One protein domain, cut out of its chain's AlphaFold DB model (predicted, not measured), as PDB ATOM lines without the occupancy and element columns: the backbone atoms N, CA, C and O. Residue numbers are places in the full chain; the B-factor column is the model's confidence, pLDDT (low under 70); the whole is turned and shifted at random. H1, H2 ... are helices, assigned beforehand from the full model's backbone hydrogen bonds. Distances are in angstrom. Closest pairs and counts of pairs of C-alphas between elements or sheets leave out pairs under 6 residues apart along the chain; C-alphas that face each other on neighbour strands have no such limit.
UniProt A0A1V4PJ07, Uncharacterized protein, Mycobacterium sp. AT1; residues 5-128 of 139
ATOM      1  N   ASP A   5      95.544 114.342 109.365       88.25
ATOM      2  CA  ASP A   5      96.002 112.962 109.583       88.25
ATOM      3  C   ASP A   5      97.522 112.825 109.367       88.25
ATOM      4  O   ASP A   5      98.227 112.339 110.244       88.25
ATOM      5  N   ALA A   6      98.067 113.379 108.281       89.25
ATOM      6  CA  ALA A   6      99.509 113.333 108.036       89.25
ATOM      7  C   ALA A   6     100.329 114.112 109.081       89.25
ATOM      8  O   ALA A   6     101.477 113.766 109.359       89.25
ATOM      9  N   HIS A   7      99.752 115.162 109.674       90.75
ATOM     10  CA  HIS A   7     100.395 115.882 110.766       90.75
ATOM     11  C   HIS A   7     100.447 115.047 112.051       90.75
ATOM     12  O   HIS A   7     101.525 114.924 112.629       90.75
ATOM     13  N   VAL A   8      99.333 114.430 112.473       92.81
ATOM     14  CA  VAL A   8      99.341 113.596 113.688       92.81
ATOM     15  C   VAL A   8     100.248 112.380 113.522       92.81
ATOM     16  O   VAL A   8     100.971 112.029 114.444       92.81
ATOM     17  N   GLU A   9     100.296 111.781 112.331       93.88
ATOM     18  CA  GLU A   9     101.226 110.690 112.031       93.88
ATOM     19  C   GLU A   9     102.676 111.125 112.242       93.88
ATOM     20  O   GLU A   9     103.431 110.422 112.905       93.88
ATOM     21  N   ALA A  10     103.067 112.295 111.728       93.81
ATOM     22  CA  ALA A  10     104.418 112.820 111.911       93.81
ATOM     23  C   ALA A  10     104.753 113.069 113.391       93.81
ATOM     24  O   ALA A  10     105.872 112.773 113.808       93.81
ATOM     25  N   VAL A  11     103.786 113.554 114.179       96.00
ATOM     26  CA  VAL A  11     103.936 113.709 115.635       96.00
ATOM     27  C   VAL A  11     104.191 112.349 116.283       96.00
ATOM     28  O   VAL A  11     105.208 112.183 116.946       96.00
ATOM     29  N   LEU A  12     103.345 111.347 116.020       97.06
ATOM     30  CA  LEU A  12     103.488 110.007 116.601       97.06
ATOM     31  C   LEU A  12     104.806 109.319 116.207       97.06
ATOM     32  O   LEU A  12     105.379 108.591 117.011       97.06
ATOM     33  N   VAL A  13     105.304 109.548 114.988       96.50
ATOM     34  CA  VAL A  13     106.608 109.028 114.531       96.50
ATOM     35  C   VAL A  13     107.776 109.644 115.307       96.50
ATOM     36  O   VAL A  13     108.803 108.990 115.475       96.50
ATOM     37  N   GLY A  14     107.638 110.892 115.755       95.81
ATOM     38  CA  GLY A  14     108.664 111.601 116.517       95.81
ATOM     39  C   GLY A  14     108.694 111.268 118.009       95.81
ATOM     40  O   GLY A  14     109.647 111.654 118.681       95.81
ATOM     41  N   MET A  15     107.681 110.569 118.524       97.62
ATOM     42  CA  MET A  15     107.547 110.269 119.948       97.62
ATOM     43  C   MET A  15     108.331 109.028 120.375       97.62
ATOM     44  O   MET A  15     108.485 108.047 119.644       97.62
ATOM     45  N   THR A  16     108.794 109.061 121.617       97.75
ATOM     46  CA  THR A  16     109.366 107.918 122.327       97.75
ATOM     47  C   THR A  16     108.292 106.892 122.702       97.75
ATOM     48  O   THR A  16     107.093 107.173 122.702       97.75
ATOM     49  N   LEU A  17     108.722 105.675 123.053       97.75
ATOM     50  CA  LEU A  17     107.809 104.626 123.519       97.75
ATOM     51  C   LEU A  17     107.026 105.055 124.773       97.75
ATOM     52  O   LEU A  17     105.835 104.756 124.871       97.75
ATOM     53  N   ASP A  18     107.672 105.771 125.694       97.94
ATOM     54  CA  ASP A  18     107.046 106.239 126.933       97.94
ATOM     55  C   ASP A  18     105.976 107.301 126.642       97.94
ATOM     56  O   ASP A  18     104.860 107.201 127.142       97.94
ATOM     57  N   GLU A  19     106.262 108.266 125.763       98.12
ATOM     58  CA  GLU A  19     105.289 109.288 125.345       98.12
ATOM     59  C   GLU A  19     104.073 108.679 124.632       98.12
ATOM     60  O   GLU A  19     102.930 109.039 124.920       98.12
ATOM     61  N   LEU A  20     104.304 107.713 123.736       98.06
ATOM     62  CA  LEU A  20     103.231 106.975 123.065       98.06
ATOM     63  C   LEU A  20     102.366 106.197 124.067       98.06
ATOM     64  O   LEU A  20     101.140 106.163 123.929       98.06
ATOM     65  N   SER A  21     102.994 105.582 125.071       97.00
ATOM     66  CA  SER A  21     102.296 104.811 126.104       97.00
ATOM     67  C   SER A  21     101.476 105.724 127.015       97.00
ATOM     68  O   SER A  21     100.294 105.460 127.211       97.00
ATOM     69  N   HIS A  22     102.028 106.856 127.466       97.88
ATOM     70  CA  HIS A  22     101.281 107.835 128.262       97.88
ATOM     71  C   HIS A  22     100.093 108.443 127.505       97.88
ATOM     72  O   HIS A  22      99.036 108.658 128.097       97.88
ATOM     73  N   LEU A  23     100.219 108.682 126.193       97.81
ATOM     74  CA  LEU A  23      99.083 109.087 125.356       97.81
ATOM     75  C   LEU A  23      97.982 108.021 125.320       97.81
ATOM     76  O   LEU A  23      96.798 108.351 125.417       97.81
ATOM     77  N   GLN A  24      98.362 106.749 125.158       97.31
ATOM     78  CA  GLN A  24      97.408 105.640 125.172       97.31
ATOM     79  C   GLN A  24      96.728 105.513 126.538       97.31
ATOM     80  O   GLN A  24      95.507 105.367 126.586       97.31
ATOM     81  N   ASP A  25      97.486 105.616 127.626       96.25
ATOM     82  CA  ASP A  25      96.959 105.525 128.985       96.25
ATOM     83  C   ASP A  25      95.994 106.670 129.292       96.25
ATOM     84  O   ASP A  25      94.875 106.398 129.723       96.25
ATOM     85  N   ALA A  26      96.346 107.919 128.968       96.44
ATOM     86  CA  ALA A  26      95.461 109.073 129.149       96.44
ATOM     87  C   ALA A  26      94.124 108.896 128.410       96.44
ATOM     88  O   ALA A  26      93.054 109.191 128.943       96.44
ATOM     89  N   LEU A  27      94.168 108.357 127.186       95.50
ATOM     90  CA  LEU A  27      92.963 108.069 126.415       95.50
ATOM     91  C   LEU A  27      92.134 106.943 127.049       95.50
ATOM     92  O   LEU A  27      90.916 107.065 127.167       95.50
ATOM     93  N   LEU A  28      92.769 105.845 127.464       94.88
ATOM     94  CA  LEU A  28      92.080 104.719 128.097       94.88
ATOM     95  C   LEU A  28      91.495 105.084 129.466       94.88
ATOM     96  O   LEU A  28      90.424 104.588 129.815       94.88
ATOM     97  N   GLU A  29      92.163 105.937 130.239       94.62
ATOM     98  CA  GLU A  29      91.667 106.454 131.514       94.62
ATOM     99  C   GLU A  29      90.397 107.282 131.334       94.62
ATOM    100  O   GLU A  29      89.406 107.008 132.013       94.62
ATOM    101  N   GLU A  30      90.367 108.201 130.365       94.44
ATOM    102  CA  GLU A  30      89.145 108.950 130.056       94.44
ATOM    103  C   GLU A  30      88.006 108.028 129.614       94.44
ATOM    104  O   GLU A  30      86.873 108.178 130.072       94.44
ATOM    105  N   LEU A  31      88.280 107.015 128.787       92.38
ATOM    106  CA  LEU A  31      87.253 106.056 128.358       92.38
ATOM    107  C   LEU A  31      86.682 105.227 129.518       92.38
ATOM    108  O   LEU A  31      85.520 104.823 129.469       92.38
ATOM    109  N   ARG A  32      87.447 104.999 130.595       91.38
ATOM    110  CA  ARG A  32      86.941 104.316 131.801       91.38
ATOM    111  C   ARG A  32      85.913 105.148 132.569       91.38
ATOM    112  O   ARG A  32      85.156 104.574 133.348       91.38
ATOM    113  N   THR A  33      85.843 106.460 132.338       89.81
ATOM    114  CA  THR A  33      84.825 107.331 132.954       89.81
ATOM    115  C   THR A  33      83.426 107.140 132.349       89.81
ATOM    116  O   THR A  33      82.445 107.643 132.899       89.81
ATOM    117  N   GLY A  34      83.307 106.376 131.253       87.62
ATOM    118  CA  GLY A  34      82.046 106.044 130.596       87.62
ATOM    119  C   GLY A  34      81.977 106.612 129.182       87.62
ATOM    120  O   GLY A  34      82.616 106.095 128.273       87.62
ATOM    121  N   MET A  35      81.167 107.653 128.984       84.38
ATOM    122  CA  MET A  35      81.005 108.332 127.692       84.38
ATOM    123  C   MET A  35      81.628 109.734 127.757       84.38
ATOM    124  O   MET A  35      80.889 110.714 127.891       84.38
ATOM    125  N   PRO A  36      82.970 109.852 127.730       88.81
ATOM    126  CA  PRO A  36      83.620 111.153 127.746       88.81
ATOM    127  C   PRO A  36      83.297 111.916 126.459       88.81
ATOM    128  O   PRO A  36      83.289 111.356 125.362       88.81
ATOM    129  N   SER A  37      83.047 113.215 126.598       89.19
ATOM    130  CA  SER A  37      82.909 114.118 125.455       89.19
ATOM    131  C   SER A  37      84.239 114.284 124.718       89.19
ATOM    132  O   SER A  37      85.317 114.106 125.297       89.19
ATOM    133  N   ALA A  38      84.184 114.716 123.455       88.00
ATOM    134  CA  ALA A  38      85.400 114.991 122.699       88.00
ATOM    135  C   ALA A  38      86.328 116.020 123.376       88.00
ATOM    136  O   ALA A  38      87.547 115.914 123.247       88.00
ATOM    137  N   GLU A  39      85.771 116.979 124.124       90.94
ATOM    138  CA  GLU A  39      86.563 117.971 124.857       90.94
ATOM    139  C   GLU A  39      87.277 117.364 126.070       90.94
ATOM    140  O   GLU A  39      88.433 117.695 126.319       90.94
ATOM    141  N   GLN A  40      86.635 116.443 126.797       93.06
ATOM    142  CA  GLN A  40      87.285 115.728 127.906       93.06
ATOM    143  C   GLN A  40      88.473 114.905 127.406       93.06
ATOM    144  O   GLN A  40      89.570 115.014 127.950       93.06
ATOM    145  N   ILE A  41      88.280 114.173 126.307       94.00
ATOM    146  CA  ILE A  41      89.353 113.398 125.679       94.00
ATOM    147  C   ILE A  41      90.479 114.319 125.205       94.00
ATOM    148  O   ILE A  41      91.643 114.072 125.503       94.00
ATOM    149  N   ALA A  42      90.153 115.401 124.493       94.69
ATOM    150  CA  ALA A  42      91.161 116.341 124.024       94.69
ATOM    151  C   ALA A  42      91.960 116.959 125.176       94.69
ATOM    152  O   ALA A  42      93.179 117.068 125.078       94.69
ATOM    153  N   LYS A  43      91.293 117.318 126.276       95.69
ATOM    154  CA  LYS A  43      91.938 117.864 127.470       95.69
ATOM    155  C   LYS A  43      92.887 116.860 128.128       95.69
ATOM    156  O   LYS A  43      93.967 117.254 128.556       95.69
ATOM    157  N   ALA A  44      92.517 115.582 128.195       95.12
ATOM    158  CA  ALA A  44      93.408 114.545 128.709       95.12
ATOM    159  C   ALA A  44      94.634 114.340 127.805       95.12
ATOM    160  O   ALA A  44      95.759 114.255 128.293       95.12
ATOM    161  N   LEU A  45      94.427 114.339 126.483       96.81
ATOM    162  CA  LEU A  45      95.508 114.231 125.499       96.81
ATOM    163  C   LEU A  45      96.449 115.442 125.530       96.81
ATOM    164  O   LEU A  45      97.645 115.280 125.325       96.81
ATOM    165  N   GLU A  46      95.939 116.641 125.813       96.69
ATOM    166  CA  GLU A  46      96.715 117.888 125.846       96.69
ATOM    167  C   GLU A  46      97.798 117.881 126.929       96.69
ATOM    168  O   GLU A  46      98.848 118.493 126.745       96.69
ATOM    169  N   GLY A  47      97.588 117.127 128.014       92.69
ATOM    170  CA  GLY A  47      98.617 116.886 129.027       92.69
ATOM    171  C   GLY A  47      99.825 116.091 128.513       92.69
ATOM    172  O   GLY A  47     100.868 116.113 129.157       92.69
ATOM    173  N   GLN A  48      99.690 115.413 127.368       96.12
ATOM    174  CA  GLN A  48     100.725 114.572 126.758       96.12
ATOM    175  C   GLN A  48     101.221 115.127 125.409       96.12
ATOM    176  O   GLN A  48     102.415 115.093 125.128       96.12
ATOM    177  N   SER A  49     100.326 115.647 124.560       97.56
ATOM    178  CA  SER A  49     100.662 116.344 123.311       97.56
ATOM    179  C   SER A  49      99.545 117.297 122.883       97.56
ATOM    180  O   SER A  49      98.406 116.893 122.618       97.56
ATOM    181  N   VAL A  50      99.904 118.573 122.735       96.94
ATOM    182  CA  VAL A  50      99.009 119.633 122.248       96.94
ATOM    183  C   VAL A  50      98.583 119.362 120.803       96.94
ATOM    184  O   VAL A  50      97.434 119.596 120.434       96.94
ATOM    185  N   GLU A  51      99.480 118.829 119.980       96.69
ATOM    186  CA  GLU A  51      99.241 118.525 118.572       96.69
ATOM    187  C   GLU A  51      98.260 117.362 118.397       96.69
ATOM    188  O   GLU A  51      97.339 117.450 117.581       96.69
ATOM    189  N   VAL A  52      98.404 116.294 119.191       96.81
ATOM    190  CA  VAL A  52      97.456 115.168 119.190       96.81
ATOM    191  C   VAL A  52      96.088 115.620 119.706       96.81
ATOM    192  O   VAL A  52      95.066 115.280 119.107       96.81
ATOM    193  N   ALA A  53      96.049 116.444 120.758       96.50
ATOM    194  CA  ALA A  53      94.810 117.033 121.258       96.50
ATOM    195  C   ALA A  53      94.128 117.927 120.211       96.50
ATOM    196  O   ALA A  53      92.923 117.818 119.988       96.50
ATOM    197  N   ALA A  54      94.888 118.775 119.513       94.50
ATOM    198  CA  ALA A  54      94.372 119.623 118.443       94.50
ATOM    199  C   ALA A  54      93.834 118.790 117.272       94.50
ATOM    200  O   ALA A  54      92.725 119.042 116.793       94.50
ATOM    201  N   TRP A  55      94.567 117.757 116.846       94.62
ATOM    202  CA  TRP A  55      94.071 116.802 115.858       94.62
ATOM    203  C   TRP A  55      92.753 116.177 116.323       94.62
ATOM    204  O   TRP A  55      91.775 116.160 115.571       94.62
ATOM    205  N   PHE A  56      92.683 115.743 117.583       94.00
ATOM    206  CA  PHE A  56      91.481 115.140 118.136       94.00
ATOM    207  C   PHE A  56      90.313 116.133 118.196       94.00
ATOM    208  O   PHE A  56      89.201 115.747 117.863       94.00
ATOM    209  N   ARG A  57      90.519 117.412 118.529       91.44
ATOM    210  CA  ARG A  57      89.446 118.430 118.529       91.44
ATOM    211  C   ARG A  57      88.919 118.695 117.121       91.44
ATOM    212  O   ARG A  57      87.720 118.590 116.873       91.44
ATOM    213  N   PHE A  58      89.815 118.992 116.182       89.56
ATOM    214  CA  PHE A  58      89.433 119.589 114.898       89.56
ATOM    215  C   PHE A  58      89.224 118.589 113.766       89.56
ATOM    216  O   PHE A  58      88.643 118.941 112.735       89.56
ATOM    217  N   ARG A  59      89.662 117.336 113.919       88.62
ATOM    218  CA  ARG A  59      89.442 116.328 112.885       88.62
ATOM    219  C   ARG A  59      87.952 116.076 112.673       88.62
ATOM    220  O   ARG A  59      87.245 115.639 113.586       88.62
ATOM    221  N   GLN A  60      87.519 116.235 111.427       82.12
ATOM    222  CA  GLN A  60      86.192 115.837 110.966       82.12
ATOM    223  C   GLN A  60      86.105 114.310 110.834       82.12
ATOM    224  O   GLN A  60      87.008 113.659 110.307       82.12
ATOM    225  N   SER A  61      85.017 113.717 111.317       77.38
ATOM    226  CA  SER A  61      84.755 112.279 111.189       77.38
ATOM    227  C   SER A  61      83.260 111.998 111.235       77.38
ATOM    228  O   SER A  61      82.508 112.812 111.763       77.38
ATOM    229  N   THR A  62      82.862 110.813 110.785       73.56
ATOM    230  CA  THR A  62      81.482 110.314 110.855       73.56
ATOM    231  C   THR A  62      81.011 109.963 112.275       73.56
ATOM    232  O   THR A  62      79.836 109.655 112.447       73.56
ATOM    233  N   GLY A  63      81.880 110.035 113.297       83.25
ATOM    234  CA  GLY A  63      81.500 109.878 114.705       83.25
ATOM    235  C   GLY A  63      82.691 109.890 115.670       83.25
ATOM    236  O   GLY A  63      83.794 109.471 115.319       83.25
ATOM    237  N   GLU A  64      82.466 110.337 116.909       85.62
ATOM    238  CA  GLU A  64      83.510 110.439 117.946       85.62
ATOM    239  C   GLU A  64      84.165 109.087 118.254       85.62
ATOM    240  O   GLU A  64      85.389 108.998 118.327       85.62
ATOM    241  N   ALA A  65      83.367 108.015 118.313       87.12
ATOM    242  CA  ALA A  65      83.864 106.652 118.494       87.12
ATOM    243  C   ALA A  65      84.902 106.264 117.428       87.12
ATOM    244  O   ALA A  65      85.927 105.666 117.747       87.12
ATOM    245  N   VAL A  66      84.697 106.669 116.169       88.69
ATOM    246  CA  VAL A  66      85.643 106.383 115.082       88.69
ATOM    247  C   VAL A  66      86.965 107.116 115.315       88.69
ATOM    248  O   VAL A  66      88.021 106.510 115.166       88.69
ATOM    249  N   LYS A  67      86.942 108.388 115.743       90.31
ATOM    250  CA  LYS A  67      88.169 109.152 116.060       90.31
ATOM    251  C   LYS A  67      88.971 108.514 117.186       90.31
ATOM    252  O   LYS A  67      90.190 108.409 117.078       90.31
ATOM    253  N   ILE A  68      88.280 108.069 118.231       92.69
ATOM    254  CA  ILE A  68      88.884 107.398 119.384       92.69
ATOM    255  C   ILE A  68      89.580 106.113 118.940       92.69
ATOM    256  O   ILE A  68      90.769 105.933 119.198       92.69
ATOM    257  N   VAL A  69      88.868 105.243 118.221       92.75
ATOM    258  CA  VAL A  69      89.426 103.962 117.766       92.75
ATOM    259  C   VAL A  69      90.553 104.184 116.755       92.75
ATOM    260  O   VAL A  69      91.534 103.445 116.773       92.75
ATOM    261  N   MET A  70      90.470 105.217 115.911       93.69
ATOM    262  CA  MET A  70      91.545 105.570 114.979       93.69
ATOM    263  C   MET A  70      92.826 105.954 115.723       93.69
ATOM    264  O   MET A  70      93.893 105.443 115.385       93.69
ATOM    265  N   LEU A  71      92.718 106.815 116.741       95.38
ATOM    266  CA  LEU A  71      93.863 107.226 117.550       95.38
ATOM    267  C   LEU A  71      94.439 106.046 118.336       95.38
ATOM    268  O   LEU A  71      95.644 105.814 118.281       95.38
ATOM    269  N   LEU A  72      93.591 105.245 118.988       96.00
ATOM    270  CA  LEU A  72      94.034 104.041 119.691       96.00
ATOM    271  C   LEU A  72      94.729 103.043 118.754       96.00
ATOM    272  O   LEU A  72      95.754 102.472 119.119       96.00
ATOM    273  N   GLY A  73      94.193 102.836 117.549       95.81
ATOM    274  CA  GLY A  73      94.780 101.956 116.543       95.81
ATOM    275  C   GLY A  73      96.148 102.446 116.067       95.81
ATOM    276  O   GLY A  73      97.085 101.651 115.992       95.81
ATOM    277  N   ALA A  74      96.291 103.747 115.799       96.88
ATOM    278  CA  ALA A  74      97.569 104.352 115.427       96.88
ATOM    279  C   ALA A  74      98.604 104.247 116.561       96.88
ATOM    280  O   ALA A  74      99.723 103.795 116.320       96.88
ATOM    281  N   LEU A  75      98.212 104.575 117.799       97.62
ATOM    282  CA  LEU A  75      99.061 104.446 118.988       97.62
ATOM    283  C   LEU A  75      99.514 103.001 119.196       97.62
ATOM    284  O   LEU A  75     100.697 102.746 119.382       97.62
ATOM    285  N   ALA A  76      98.599 102.038 119.102       96.94
ATOM    286  CA  ALA A  76      98.932 100.633 119.289       96.94
ATOM    287  C   ALA A  76      99.905 100.107 118.232       96.94
ATOM    288  O   ALA A  76     100.792  99.317 118.550       96.94
ATOM    289  N   VAL A  77      99.773 100.559 116.982       97.56
ATOM    290  CA  VAL A  77     100.738 100.230 115.930       97.56
ATOM    291  C   VAL A  77     102.089 100.884 116.204       97.56
ATOM    292  O   VAL A  77     103.102 100.201 116.081       97.56
ATOM    293  N   ALA A  78     102.125 102.157 116.605       97.88
ATOM    294  CA  ALA A  78     103.367 102.850 116.942       97.88
ATOM    295  C   ALA A  78     104.099 102.172 118.114       97.88
ATOM    296  O   ALA A  78     105.283 101.852 117.993       97.88
ATOM    297  N   ILE A  79     103.373 101.868 119.195       98.06
ATOM    298  CA  ILE A  79     103.873 101.168 120.383       98.06
ATOM    299  C   ILE A  79     104.404  99.792 119.997       98.06
ATOM    300  O   ILE A  79     105.575  99.510 120.232       98.06
ATOM    301  N   ALA A  80     103.603  98.956 119.329       96.81
ATOM    302  CA  ALA A  80     104.041  97.620 118.929       96.81
ATOM    303  C   ALA A  80     105.289  97.673 118.030       96.81
ATOM    304  O   ALA A  80     106.205  96.861 118.162       96.81
ATOM    305  N   TRP A  81     105.366  98.642 117.117       97.44
ATOM    306  CA  TRP A  81     106.530  98.786 116.251       97.44
ATOM    307  C   TRP A  81     107.789  99.158 117.039       97.44
ATOM    308  O   TRP A  81     108.820  98.509 116.868       97.44
ATOM    309  N   MET A  82     107.688 100.134 117.943       97.00
ATOM    310  CA  MET A  82     108.783 100.545 118.825       97.00
ATOM    311  C   MET A  82     109.219  99.409 119.759       97.00
ATOM    312  O   MET A  82     110.414  99.141 119.884       97.00
ATOM    313  N   THR A  83     108.272  98.686 120.362       96.94
ATOM    314  CA  THR A  83     108.546  97.569 121.276       96.94
ATOM    315  C   THR A  83     109.271  96.418 120.584       96.94
ATOM    316  O   THR A  83     110.237  95.896 121.132       96.94
ATOM    317  N   HIS A  84     108.831  96.017 119.388       96.31
ATOM    318  CA  HIS A  84     109.332  94.797 118.737       96.31
ATOM    319  C   HIS A  84     110.436  95.040 117.710       96.31
ATOM    320  O   HIS A  84     111.110  94.094 117.305       96.31
ATOM    321  N   ARG A  85     110.600  96.278 117.231       95.44
ATOM    322  CA  ARG A  85     111.587  96.625 116.192       95.44
ATOM    323  C   ARG A  85     112.575  97.701 116.619       95.44
ATOM    324  O   ARG A  85     113.526  97.934 115.882       95.44
ATOM    325  N   HIS A  86     112.358  98.340 117.770       95.31
ATOM    326  CA  HIS A  86     113.238  99.367 118.340       95.31
ATOM    327  C   HIS A  86     113.505 100.561 117.410       95.31
ATOM    328  O   HIS A  86     114.545 101.208 117.490       95.31
ATOM    329  N   VAL A  87     112.554 100.852 116.519       95.75
ATOM    330  CA  VAL A  87     112.557 102.006 115.612       95.75
ATOM    331  C   VAL A  87     111.134 102.548 115.483       95.75
ATOM    332  O   VAL A  87     110.192 101.772 115.672       95.75
ATOM    333  N   PRO A  88     110.939 103.828 115.115       96.69
ATOM    334  CA  PRO A  88     109.606 104.366 114.873       96.69
ATOM    335  C   PRO A  88     108.858 103.618 113.764       96.69
ATOM    336  O   PRO A  88     109.452 103.140 112.787       96.69
ATOM    337  N   ALA A  89     107.533 103.538 113.891       94.88
ATOM    338  CA  ALA A  89     106.690 103.055 112.804       94.88
ATOM    339  C   ALA A  89     106.819 103.994 111.591       94.88
ATOM    340  O   ALA A  89     106.727 105.206 111.749       94.88
ATOM    341  N   PRO A  90     106.997 103.489 110.360       93.81
ATOM    342  CA  PRO A  90     106.910 104.333 109.176       93.81
ATOM    343  C   PRO A  90     105.531 105.002 109.083       93.81
ATOM    344  O   PRO A  90     104.524 104.335 109.315       93.81
ATOM    345  N   ALA A  91     105.461 106.266 108.651       91.19
ATOM    346  CA  ALA A  91     104.199 107.017 108.566       91.19
ATOM    347  C   ALA A  91     103.093 106.274 107.785       91.19
ATOM    348  O   ALA A  91     101.957 106.201 108.243       91.19
ATOM    349  N   HIS A  92     103.437 105.606 106.674       91.38
ATOM    350  CA  HIS A  92     102.472 104.816 105.894       91.38
ATOM    351  C   HIS A  92     101.818 103.674 106.695       91.38
ATOM    352  O   HIS A  92     100.701 103.268 106.399       91.38
ATOM    353  N   ARG A  93     102.475 103.151 107.741       94.56
ATOM    354  CA  ARG A  93     101.887 102.128 108.621       94.56
ATOM    355  C   ARG A  93     100.853 102.705 109.575       94.56
ATOM    356  O   ARG A  93      99.887 102.015 109.886       94.56
ATOM    357  N   LEU A  94     101.039 103.948 110.009       95.81
ATOM    358  CA  LEU A  94     100.051 104.671 110.807       95.81
ATOM    359  C   LEU A  94      98.846 105.065 109.939       95.81
ATOM    360  O   LEU A  94      97.707 104.842 110.349       95.81
ATOM    361  N   GLN A  95      99.091 105.505 108.700       93.00
ATOM    362  CA  GLN A  95      98.050 105.745 107.687       93.00
ATOM    363  C   GLN A  95      97.191 104.504 107.452       93.00
ATOM    364  O   GLN A  95      95.963 104.565 107.548       93.00
ATOM    365  N   ASP A  96      97.836 103.362 107.194       93.75
ATOM    366  CA  ASP A  96      97.159 102.081 107.000       93.75
ATOM    367  C   ASP A  96      96.325 101.695 108.227       93.75
ATOM    368  O   ASP A  96      95.213 101.190 108.087       93.75
ATOM    369  N   ALA A  97      96.844 101.924 109.438       94.75
ATOM    370  CA  ALA A  97      96.134 101.616 110.675       94.75
ATOM    371  C   ALA A  97      94.842 102.434 110.798       94.75
ATOM    372  O   ALA A  97      93.761 101.887 111.020       94.75
ATOM    373  N   MET A  98      94.951 103.742 110.578       92.88
ATOM    374  CA  MET A  98      93.829 104.672 110.591       92.88
ATOM    375  C   MET A  98      92.801 104.342 109.501       92.88
ATOM    376  O   MET A  98      91.600 104.381 109.762       92.88
ATOM    377  N   ALA A  99      93.251 103.973 108.299       92.25
ATOM    378  CA  ALA A  99      92.376 103.539 107.211       92.25
ATOM    379  C   ALA A  99      91.619 102.252 107.559       92.25
ATOM    380  O   ALA A  99      90.395 102.223 107.450       92.25
ATOM    381  N   ARG A 100      92.314 101.232 108.077       94.12
ATOM    382  CA  ARG A 100      91.698  99.962 108.492       94.12
ATOM    383  C   ARG A 100      90.639 100.158 109.564       94.12
ATOM    384  O   ARG A 100      89.605  99.514 109.501       94.12
ATOM    385  N   VAL A 101      90.854 101.052 110.527       91.81
ATOM    386  CA  VAL A 101      89.816 101.362 111.521       91.81
ATOM    387  C   VAL A 101      88.574 101.965 110.862       91.81
ATOM    388  O   VAL A 101      87.463 101.552 111.178       91.81
ATOM    389  N   ARG A 102      88.741 102.916 109.932       90.56
ATOM    390  CA  ARG A 102      87.599 103.531 109.228       90.56
ATOM    391  C   ARG A 102      86.784 102.521 108.424       90.56
ATOM    392  O   ARG A 102      85.585 102.708 108.268       90.56
ATOM    393  N   GLU A 103      87.438 101.484 107.920       91.56
ATOM    394  CA  GLU A 103      86.827 100.401 107.144       91.56
ATOM    395  C   GLU A 103      86.309  99.244 108.018       91.56
ATOM    396  O   GLU A 103      85.936  98.207 107.484       91.56
ATOM    397  N   ASP A 104      86.320  99.383 109.351       89.69
ATOM    398  CA  ASP A 104      85.983  98.314 110.309       89.69
ATOM    399  C   ASP A 104      86.851  97.041 110.154       89.69
ATOM    400  O   ASP A 104      86.502  95.905 110.473       89.69
ATOM    401  N   HIS A 105      88.071  97.242 109.673       94.25
ATOM    402  CA  HIS A 105      89.083  96.229 109.409       94.25
ATOM    403  C   HIS A 105      90.140  96.148 110.522       94.25
ATOM    404  O   HIS A 105      91.315  95.848 110.281       94.25
ATOM    405  N   VAL A 106      89.729  96.396 111.768       93.00
ATOM    406  CA  VAL A 106      90.604  96.472 112.951       93.00
ATOM    407  C   VAL A 106      91.443  95.199 113.148       93.00
ATOM    408  O   VAL A 106      92.598  95.258 113.565       93.00
ATOM    409  N   TYR A 107      90.914  94.036 112.774       93.94
ATOM    410  CA  TYR A 107      91.618  92.752 112.854       93.94
ATOM    411  C   TYR A 107      92.859  92.643 111.964       93.94
ATOM    412  O   TYR A 107      93.663  91.727 112.142       93.94
ATOM    413  N   MET A 108      93.021  93.564 111.014       95.38
ATOM    414  CA  MET A 108      94.175  93.626 110.127       95.38
ATOM    415  C   MET A 108      95.249  94.618 110.587       95.38
ATOM    416  O   MET A 108      96.220  94.835 109.858       95.38
ATOM    417  N   LEU A 109      95.094  95.247 111.757       95.50
ATOM    418  CA  LEU A 109      96.138  96.105 112.307       95.50
ATOM    419  C   LEU A 109      97.436  95.299 112.513       95.50
ATOM    420  O   LEU A 109      97.375  94.161 112.988       95.50
ATOM    421  N   PRO A 110      98.615  95.862 112.183       93.50
ATOM    422  CA  PRO A 110      99.909  95.187 112.302       93.50
ATOM    423  C   PRO A 110     100.408  95.117 113.760       93.50
ATOM    424  O   PRO A 110     101.562  95.420 114.047       93.50
ATOM    425  N   ILE A 111      99.531  94.710 114.676       93.94
ATOM    426  CA  ILE A 111      99.810  94.480 116.092       93.94
ATOM    427  C   ILE A 111     100.055  92.974 116.274       93.94
ATOM    428  O   ILE A 111      99.249  92.162 115.798       93.94
ATOM    429  N   PRO A 112     101.143  92.552 116.941       94.88
ATOM    430  CA  PRO A 112     101.369  91.145 117.225       94.88
ATOM    431  C   PRO A 112     100.186  90.515 117.958       94.88
ATOM    432  O   PRO A 112      99.617  91.055 118.902       94.88
ATOM    433  N   ARG A 113      99.807  89.311 117.531       94.50
ATOM    434  CA  ARG A 113      98.618  88.611 118.043       94.50
ATOM    435  C   ARG A 113      98.675  88.303 119.545       94.50
ATOM    436  O   ARG A 113      97.625  88.083 120.153       94.50
ATOM    437  N   SER A 114      99.878  88.232 120.107       95.00
ATOM    438  CA  SER A 114     100.157  87.998 121.524       95.00
ATOM    439  C   SER A 114     100.021  89.239 122.399       95.00
ATOM    440  O   SER A 114      99.852  89.076 123.607       95.00
ATOM    441  N   ASP A 115     100.096  90.432 121.811       94.88
ATOM    442  CA  ASP A 115     100.184  91.688 122.551       94.88
ATOM    443  C   ASP A 115      98.838  92.062 123.180       94.88
ATOM    444  O   ASP A 115      97.787  91.576 122.732       94.88
ATOM    445  N   PRO A 116      98.836  92.908 124.226       94.62
ATOM    446  CA  PRO A 116      97.613  93.473 124.775       94.62
ATOM    447  C   PRO A 116      96.774  94.156 123.691       94.62
ATOM    448  O   PRO A 116      97.285  94.814 122.786       94.62
ATOM    449  N   CYS A 117      95.457  93.989 123.763       95.62
ATOM    450  CA  CYS A 117      94.556  94.662 122.846       95.62
ATOM    451  C   CYS A 117      94.449  96.146 123.205       95.62
ATOM    452  O   CYS A 117      94.175  96.500 124.350       95.62
ATOM    453  N   PHE A 118      94.540  97.000 122.189       94.69
ATOM    454  CA  PHE A 118      94.535  98.457 122.332       94.69
ATOM    455  C   PHE A 118      93.248  99.058 122.916       94.69
ATOM    456  O   PHE A 118      93.225 100.223 123.283       94.69
ATOM    457  N   CYS A 119      92.155  98.294 122.977       92.81
ATOM    458  CA  CYS A 119      90.862  98.776 123.463       92.81
ATOM    459  C   CYS A 119      90.770  98.854 124.996       92.81
ATOM    460  O   CYS A 119      89.696  99.119 125.524       92.81
ATOM    461  N   GLY A 120      91.851  98.539 125.720       88.75
ATOM    462  CA  GLY A 120      91.882  98.586 127.183       88.75
ATOM    463  C   GLY A 120      91.206  97.408 127.892       88.75
ATOM    464  O   GLY A 120      91.103  97.420 129.114       88.75
ATOM    465  N   SER A 121      90.782  96.362 127.170       91.25
ATOM    466  CA  SER A 121      90.111  95.185 127.761       91.25
ATOM    467  C   SER A 121      91.014  94.279 128.611       91.25
ATOM    468  O   SER A 121      90.529  93.326 129.215       91.25
ATOM    469  N   GLY A 122      92.335  94.483 128.581       90.69
ATOM    470  CA  GLY A 122      93.325  93.588 129.198       90.69
ATOM    471  C   GLY A 122      93.489  92.230 128.496       90.69
ATOM    472  O   GLY A 122      94.386  91.460 128.832       90.69
ATOM    473  N   SER A 123      92.663  91.923 127.491       95.62
ATOM    474  CA  SER A 123      92.782  90.705 126.685       95.62
ATOM    475  C   SER A 123      93.865  90.838 125.615       95.62
ATOM    476  O   SER A 123      94.180  91.936 125.164       95.62
ATOM    477  N   ARG A 124      94.394  89.707 125.130       96.88
ATOM    478  CA  ARG A 124      95.298  89.690 123.964       96.88
ATOM    479  C   ARG A 124      94.574  90.119 122.690       96.88
ATOM    480  O   ARG A 124      93.414  89.745 122.493       96.88
ATOM    481  N   PHE A 125      95.287  90.779 121.776       96.44
ATOM    482  CA  PHE A 125      94.755  91.239 120.493       96.44
ATOM    483  C   PHE A 125      94.053  90.106 119.735       96.44
ATOM    484  O   PHE A 125      92.885  90.251 119.390       96.44
ATOM    485  N   ARG A 126      94.668  88.916 119.607       95.69
ATOM    486  CA  ARG A 126      94.055  87.726 118.964       95.69
ATOM    487  C   ARG A 126      92.666  87.350 119.487       95.69
ATOM    488  O   ARG A 126      91.895  86.731 118.755       95.69
ATOM    489  N   SER A 127      92.388  87.579 120.763       95.00
ATOM    490  CA  SER A 127      91.134  87.155 121.394       95.00
ATOM    491  C   SER A 127      90.089  88.260 121.440       95.00
ATOM    492  O   SER A 127      88.929  87.954 121.684       95.00
ATOM    493  N   CYS A 128      90.495  89.506 121.197       94.75
ATOM    494  CA  CYS A 128      89.628  90.671 121.214       94.75
ATOM    495  C   CYS A 128      89.387  91.156 119.776       94.75
ATOM    496  O   CYS A 128      88.510  90.625 119.105       94.75
TER     497      CYS A 128
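AT A GLANCE: This is residues 5 to 128 of the 139 residues of an uncharacterized protein of Mycobacterium sp. AT1 (UniProt A0A1V4PJ07). A long helix, H5, runs through the middle, with H2 and H6 on two sides of it. H1 and the helical hairpin of H3 and H4 lie on a third side, and residues 103 to 128, with no named element, on the side opposite. The printed part has 124 residues with six named helices, H1 to H6 in order, and no named strand; it is all helix, compact, with a radius of gyration of the C-alphas of 13.1 A, spanning 33 by 29 by 26 A.

HOW THE PARTS SIT: H5, residues 64 to 85, forms a hairpin with H6, residues 91 to 102; their closest C-alphas, Met 70 and Met 98, are 5.0 A apart. H2, residues 17 to 32, touches H5, closest C-alphas Leu 17 and Ile 79, 6.1 A. H3, residues 38 to 46, touches H4, residues 50 to 58, closest C-alphas Ala 42 and Ala 53, 4.6 A. H1, residues 5 to 14, touches H4, closest C-alphas Val 8 and Val 52, 6.0 A. In H1 to H6 every O i to N i+4 pair is within hydrogen-bond range.

IN THESE COORDINATES: H5 measures 31.3 A, H2 22.5 A. C-alpha 5 is at (96.002, 112.962, 109.583), C-alpha 102 at (87.599, 103.531, 109.228).

THE WHOLE: The printed part has no cut; no printed residue is under 70.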